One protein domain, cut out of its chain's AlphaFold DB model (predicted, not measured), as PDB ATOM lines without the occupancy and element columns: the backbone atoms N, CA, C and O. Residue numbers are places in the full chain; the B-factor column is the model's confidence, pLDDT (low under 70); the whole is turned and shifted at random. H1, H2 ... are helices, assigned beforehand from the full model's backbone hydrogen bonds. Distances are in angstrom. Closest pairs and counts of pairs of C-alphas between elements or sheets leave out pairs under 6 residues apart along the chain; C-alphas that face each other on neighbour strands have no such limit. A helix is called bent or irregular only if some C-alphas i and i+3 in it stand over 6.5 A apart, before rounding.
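This is residues 13 to 62 of the 198 residues of an uncharacterized protein of Marinomonas sp. MED121 (UniProt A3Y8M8). Two helices, H2 and H1, lie side by side and run the same way, and the long link between them folds back along their length. The printed part has 50 residues with two named helices, H1 then H2, and no named strand; its class is all helix. It is compact, with a radius of gyration of the C-alphas of 10.9 A, and elongated, spanning 34 by 18 by 16 A.

H2, the longest helix, holds residues 42 to 60 and measures 25.6 A from C-alpha 42 at (5.736, -28.202, -3.108) to C-alpha 60 at (25.537, -34.086, -18.237). It is irregular, C-alphas 43 and 46 being 9.0 A apart, and has a kink of 29 degrees near residue 49. H1, residues 13 to 27, measures 20.8 A and begins at C-alpha 13, (14.990, -26.607, -0.198).

H2 and H1 touch, their closest C-alphas being those of Leu 56 and Ser 23, 5.9 A apart. They stand at a shallow tilt of 29 degrees and run the same way. Every O i to N i+4 pair of H1 is within hydrogen-bond range; in H2, 13 of 15 are.

The C-alphas farthest apart, of Pro 31 and Asp 43, are 34.1 A from each other. The printed part has no cut. The link from H1 to H2, residues 28 to 41, is long. The model's pLDDT is under 70 at residues 30 to 34 and 61 to 62.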
ATOM      1  N   ASP A  13      14.545 -27.895   0.329       84.31
ATOM      2  CA  ASP A  13      14.990 -26.607  -0.198       84.31
ATOM      3  C   ASP A  13      16.495 -26.621  -0.483       84.31
ATOM      4  O   ASP A  13      16.906 -26.324  -1.603       84.31
ATOM      5  N   GLU A  14      17.310 -27.079   0.471       83.25
ATOM      6  CA  GLU A  14      18.765 -27.200   0.295       83.25
ATOM      7  C   GLU A  14      19.130 -28.168  -0.837       83.25
ATOM      8  O   GLU A  14      20.063 -27.921  -1.607       83.25
ATOM      9  N   PHE A  15      18.383 -29.270  -0.969       83.81
ATOM     10  CA  PHE A  15      18.567 -30.212  -2.067       83.81
ATOM     11  C   PHE A  15      18.247 -29.576  -3.423       83.81
ATOM     12  O   PHE A  15      19.040 -29.681  -4.364       83.81
ATOM     13  N   TYR A  16      17.101 -28.898  -3.521       87.19
ATOM     14  CA  TYR A  16      16.652 -28.249  -4.748       87.19
ATOM     15  C   TYR A  16      17.606 -27.131  -5.182       87.19
ATOM     16  O   TYR A  16      18.072 -27.126  -6.324       87.19
ATOM     17  N   GLU A  17      17.961 -26.228  -4.265       86.56
ATOM     18  CA  GLU A  17      18.906 -25.137  -4.519       86.56
ATOM     19  C   GLU A  17      20.276 -25.665  -4.949       86.56
ATOM     20  O   GLU A  17      20.880 -25.150  -5.896       86.56
ATOM     21  N   GLY A  18      20.747 -26.736  -4.308       87.94
ATOM     22  CA  GLY A  18      21.991 -27.402  -4.666       87.94
ATOM     23  C   GLY A  18      22.006 -27.922  -6.108       87.94
ATOM     24  O   GLY A  18      22.955 -27.667  -6.855       87.94
ATOM     25  N   LEU A  19      20.936 -28.602  -6.530       87.75
ATOM     26  CA  LEU A  19      20.796 -29.119  -7.895       87.75
ATOM     27  C   LEU A  19      20.644 -28.004  -8.941       87.75
ATOM     28  O   LEU A  19      21.244 -28.079 -10.014       87.75
ATOM     29  N   VAL A  20      19.874 -26.956  -8.634       88.88
ATOM     30  CA  VAL A  20      19.700 -25.785  -9.508       88.88
ATOM     31  C   VAL A  20      21.019 -25.046  -9.709       88.88
ATOM     32  O   VAL A  20      21.366 -24.682 -10.839       88.88
ATOM     33  N   ARG A  21      21.784 -24.849  -8.632       87.50
ATOM     34  CA  ARG A  21      23.107 -24.230  -8.699       87.50
ATOM     35  C   ARG A  21      24.040 -25.040  -9.591       87.50
ATOM     36  O   ARG A  21      24.652 -24.472 -10.490       87.50
ATOM     37  N   PHE A  22      24.091 -26.357  -9.404       87.25
ATOM     38  CA  PHE A  22      24.901 -27.237 -10.245       87.25
ATOM     39  C   PHE A  22      24.479 -27.180 -11.724       87.25
ATOM     40  O   PHE A  22      25.322 -27.037 -12.605       87.25
ATOM     41  N   SER A  23      23.172 -27.195 -12.013       87.31
ATOM     42  CA  SER A  23      22.645 -27.022 -13.375       87.31
ATOM     43  C   SER A  23      23.050 -25.679 -13.998       87.31
ATOM     44  O   SER A  23      23.362 -25.610 -15.190       87.31
ATOM     45  N   SER A  24      23.070 -24.610 -13.202       85.31
ATOM     46  CA  SER A  24      23.469 -23.270 -13.645       85.31
ATOM     47  C   SER A  24      24.971 -23.189 -13.925       85.31
ATOM     48  O   SER A  24      25.381 -22.633 -14.942       85.31
ATOM     49  N   GLU A  25      25.792 -23.815 -13.077       85.56
ATOM     50  CA  GLU A  25      27.233 -23.968 -13.303       85.56
ATOM     51  C   GLU A  25      27.496 -24.753 -14.604       85.56
ATOM     52  O   GLU A  25      28.283 -24.305 -15.437       85.56
ATOM     53  N   LEU A  26      26.769 -25.847 -14.864       81.88
ATOM     54  CA  LEU A  26      26.874 -26.596 -16.125       81.88
ATOM     55  C   LEU A  26      26.422 -25.791 -17.355       81.88
ATOM     56  O   LEU A  26      26.951 -25.975 -18.450       81.88
ATOM     57  N   ALA A  27      25.446 -24.894 -17.206       80.19
ATOM     58  CA  ALA A  27      24.996 -24.047 -18.310       80.19
ATOM     59  C   ALA A  27      26.078 -23.054 -18.771       80.19
ATOM     60  O   ALA A  27      26.095 -22.694 -19.947       80.19
ATOM     61  N   SER A  28      27.009 -22.669 -17.888       76.31
ATOM     62  CA  SER A  28      28.102 -21.735 -18.208       76.31
ATOM     63  C   SER A  28      29.092 -22.256 -19.261       76.31
ATOM     64  O   SER A  28      29.791 -21.463 -19.888       76.31
ATOM     65  N   PHE A  29      29.122 -23.571 -19.518       72.62
ATOM     66  CA  PHE A  29      29.933 -24.162 -20.589       72.62
ATOM     67  C   PHE A  29      29.375 -23.896 -21.998       72.62
ATOM     68  O   PHE A  29      30.059 -24.173 -22.983       72.62
ATOM     69  N   LYS A  30      28.152 -23.360 -22.123       67.31
ATOM     70  CA  LYS A  30      27.572 -22.930 -23.402       67.31
ATOM     71  C   LYS A  30      27.537 -21.402 -23.481       67.31
ATOM     72  O   LYS A  30      27.258 -20.753 -22.473       67.31
ATOM     73  N   PRO A  31      27.719 -20.801 -24.669       57.06
ATOM     74  CA  PRO A  31      27.550 -19.363 -24.867       57.06
ATOM     75  C   PRO A  31      26.054 -18.994 -24.933       57.06
ATOM     76  O   PRO A  31      25.560 -18.522 -25.954       57.06
ATOM     77  N   SER A  32      25.308 -19.250 -23.859       62.31
ATOM     78  CA  SER A  32      23.887 -18.913 -23.717       62.31
ATOM     79  C   SER A  32      23.613 -18.369 -22.319       62.31
ATOM     80  O   SER A  32      24.135 -18.902 -21.341       62.31
ATOM     81  N   VAL A  33      22.766 -17.344 -22.214       64.81
ATOM     82  CA  VAL A  33      22.280 -16.859 -20.916       64.81
ATOM     83  C   VAL A  33      21.429 -17.961 -20.286       64.81
ATOM     84  O   VAL A  33      20.518 -18.474 -20.929       64.81
ATOM     85  N   ALA A  34      21.756 -18.359 -19.057       64.00
ATOM     86  CA  ALA A  34      20.972 -19.353 -18.339       64.00
ATOM     87  C   ALA A  34      19.595 -18.774 -17.989       64.00
ATOM     88  O   ALA A  34      19.508 -17.690 -17.412       64.00
ATOM     89  N   ASP A  35      18.533 -19.511 -18.310       71.00
ATOM     90  CA  ASP A  35      17.188 -19.166 -17.856       71.00
ATOM     91  C   ASP A  35      17.114 -19.172 -16.326       71.00
ATOM     92  O   ASP A  35      17.780 -19.980 -15.664       71.00
ATOM     93  N   ALA A  36      16.268 -18.295 -15.780       77.94
ATOM     94  CA  ALA A  36      15.958 -18.299 -14.358       77.94
ATOM     95  C   ALA A  36      15.412 -19.681 -13.943       77.94
ATOM     96  O   ALA A  36      14.659 -20.296 -14.704       77.94
ATOM     97  N   PRO A  37      15.793 -20.192 -12.762       75.19
ATOM     98  CA  PRO A  37      15.290 -21.472 -12.299       75.19
ATOM     99  C   PRO A  37      13.787 -21.405 -12.032       75.19
ATOM    100  O   PRO A  37      13.270 -20.384 -11.574       75.19
ATOM    101  N   ASP A  38      13.100 -22.515 -12.297       79.50
ATOM    102  CA  ASP A  38      11.703 -22.676 -11.902       79.50
ATOM    103  C   ASP A  38      11.578 -22.528 -10.368       79.50
ATOM    104  O   ASP A  38      12.484 -22.911  -9.627       79.50
ATOM    105  N   PRO A  39      10.477 -21.975  -9.839       79.88
ATOM    106  CA  PRO A  39      10.246 -21.969  -8.400       79.88
ATOM    107  C   PRO A  39       9.955 -23.389  -7.886       79.88
ATOM    108  O   PRO A  39       9.331 -24.203  -8.574       79.88
ATOM    109  N   LEU A  40      10.347 -23.681  -6.641       82.19
ATOM    110  CA  LEU A  40       9.994 -24.937  -5.978       82.19
ATOM    111  C   LEU A  40       8.494 -24.959  -5.644       82.19
ATOM    112  O   LEU A  40       8.045 -24.343  -4.678       82.19
ATOM    113  N   ILE A  41       7.717 -25.704  -6.429       84.19
ATOM    114  CA  ILE A  41       6.290 -25.945  -6.182       84.19
ATOM    115  C   ILE A  41       6.152 -27.219  -5.344       84.19
ATOM    116  O   ILE A  41       6.325 -28.327  -5.851       84.19
ATOM    117  N   ARG A  42       5.843 -27.069  -4.050       81.62
ATOM    118  CA  ARG A  42       5.736 -28.202  -3.108       81.62
ATOM    119  C   ARG A  42       4.543 -29.118  -3.372       81.62
ATOM    120  O   ARG A  42       4.604 -30.290  -3.018       81.62
ATOM    121  N   ASP A  43       3.506 -28.590  -4.012       84.44
ATOM    122  CA  ASP A  43       2.280 -29.332  -4.319       84.44
ATOM    123  C   ASP A  43       2.475 -30.351  -5.455       84.44
ATOM    124  O   ASP A  43       1.709 -31.305  -5.559       84.44
ATOM    125  N   ASP A  44       3.518 -30.184  -6.281       82.06
ATOM    126  CA  ASP A  44       3.852 -31.099  -7.380       82.06
ATOM    127  C   ASP A  44       5.373 -31.247  -7.547       82.06
ATOM    128  O   ASP A  44       6.011 -30.760  -8.489       82.06
ATOM    129  N   LEU A  45       5.972 -31.956  -6.588       83.06
ATOM    130  CA  LEU A  45       7.405 -32.247  -6.589       83.06
ATOM    131  C   LEU A  45       7.834 -33.104  -7.782       83.06
ATOM    132  O   LEU A  45       8.974 -32.990  -8.232       83.06
ATOM    133  N   GLN A  46       6.943 -33.952  -8.303       81.88
ATOM    134  CA  GLN A  46       7.251 -34.821  -9.434       81.88
ATOM    135  C   GLN A  46       7.503 -33.997 -10.696       81.88
ATOM    136  O   GLN A  46       8.482 -34.244 -11.402       81.88
ATOM    137  N   LEU A  47       6.658 -33.000 -10.961       81.75
ATOM    138  CA  LEU A  47       6.819 -32.110 -12.103       81.75
ATOM    139  C   LEU A  47       8.099 -31.272 -11.993       81.75
ATOM    140  O   LEU A  47       8.880 -31.210 -12.946       81.75
ATOM    141  N   VAL A  48       8.333 -30.649 -10.835       84.56
ATOM    142  CA  VAL A  48       9.468 -29.734 -10.622       84.56
ATOM    143  C   VAL A  48      10.803 -30.481 -10.656       84.56
ATOM    144  O   VAL A  48      11.707 -30.112 -11.411       84.56
ATOM    145  N   LEU A  49      10.932 -31.568  -9.890       84.75
ATOM    146  CA  LEU A  49      12.159 -32.365  -9.868       84.75
ATOM    147  C   LEU A  49      12.352 -33.118 -11.184       84.75
ATOM    148  O   LEU A  49      13.479 -33.215 -11.663       84.75
ATOM    149  N   GLY A  50      11.277 -33.606 -11.811       85.12
ATOM    150  CA  GLY A  50      11.345 -34.293 -13.101       85.12
ATOM    151  C   GLY A  50      11.941 -33.413 -14.199       85.12
ATOM    152  O   GLY A  50      12.837 -33.857 -14.925       85.12
ATOM    153  N   LYS A  51      11.516 -32.144 -14.280       86.12
ATOM    154  CA  LYS A  51      12.094 -31.153 -15.202       86.12
ATOM    155  C   LYS A  51      13.574 -30.907 -14.917       86.12
ATOM    156  O   LYS A  51      14.387 -30.980 -15.837       86.12
ATOM    157  N   LEU A  52      13.934 -30.673 -13.652       87.25
ATOM    158  CA  LEU A  52      15.320 -30.414 -13.254       87.25
ATOM    159  C   LEU A  52      16.236 -31.615 -13.528       87.25
ATOM    160  O   LEU A  52      17.317 -31.439 -14.081       87.25
ATOM    161  N   PHE A  53      15.801 -32.839 -13.215       87.50
ATOM    162  CA  PHE A  53      16.560 -34.055 -13.514       87.50
ATOM    163  C   PHE A  53      16.690 -34.314 -15.012       87.50
ATOM    164  O   PHE A  53      17.733 -34.793 -15.445       87.50
ATOM    165  N   THR A  54      15.664 -33.995 -15.803       84.38
ATOM    166  CA  THR A  54      15.743 -34.088 -17.268       84.38
ATOM    167  C   THR A  54      16.777 -33.104 -17.798       84.38
ATOM    168  O   THR A  54      17.708 -33.516 -18.477       84.38
ATOM    169  N   ARG A  55      16.709 -31.837 -17.373       84.94
ATOM    170  CA  ARG A  55      17.688 -30.805 -17.733       84.94
ATOM    171  C   ARG A  55      19.110 -31.183 -17.317       84.94
ATOM    172  O   ARG A  55      20.025 -31.062 -18.122       84.94
ATOM    173  N   LEU A  56      19.306 -31.654 -16.086       85.75
ATOM    174  CA  LEU A  56      20.611 -32.110 -15.599       85.75
ATOM    175  C   LEU A  56      21.115 -33.313 -16.394       85.75
ATOM    176  O   LEU A  56      22.293 -33.350 -16.734       85.75
ATOM    177  N   ARG A  57      20.239 -34.271 -16.721       80.88
ATOM    178  CA  ARG A  57      20.585 -35.399 -17.588       80.88
ATOM    179  C   ARG A  57      21.033 -34.895 -18.951       80.88
ATOM    180  O   ARG A  57      22.110 -35.278 -19.362       80.88
ATOM    181  N   ASP A  58      20.305 -33.983 -19.583       75.19
ATOM    182  CA  ASP A  58      20.675 -33.420 -20.888       75.19
ATOM    183  C   ASP A  58      21.998 -32.637 -20.835       75.19
ATOM    184  O   ASP A  58      22.825 -32.737 -21.739       75.19
ATOM    185  N   GLN A  59      22.229 -31.870 -19.765       80.12
ATOM    186  CA  GLN A  59      23.468 -31.113 -19.556       80.12
ATOM    187  C   GLN A  59      24.673 -32.026 -19.304       80.12
ATOM    188  O   GLN A  59      25.745 -31.777 -19.847       80.12
ATOM    189  N   LEU A  60      24.500 -33.088 -18.515       72.38
ATOM    190  CA  LEU A  60      25.537 -34.086 -18.237       72.38
ATOM    191  C   LEU A  60      25.738 -35.051 -19.411       72.38
ATOM    192  O   LEU A  60      26.848 -35.523 -19.634       72.38
ATOM    193  N   SER A  61      24.694 -35.297 -20.200       66.06
ATOM    194  CA  SER A  61      24.766 -35.983 -21.491       66.06
ATOM    195  C   SER A  61      25.453 -35.130 -22.556       66.06
ATOM    196  O   SER A  61      25.826 -35.657 -23.598       66.06
ATOM    197  N   MET A  62      25.681 -33.837 -22.297       51.72
ATOM    198  CA  MET A  62      26.466 -32.958 -23.162       51.72
ATOM    199  C   MET A  62      27.979 -33.010 -22.888       51.72
ATOM    200  O   MET A  62      28.717 -32.101 -23.268       51.72
TER     201      MET A  62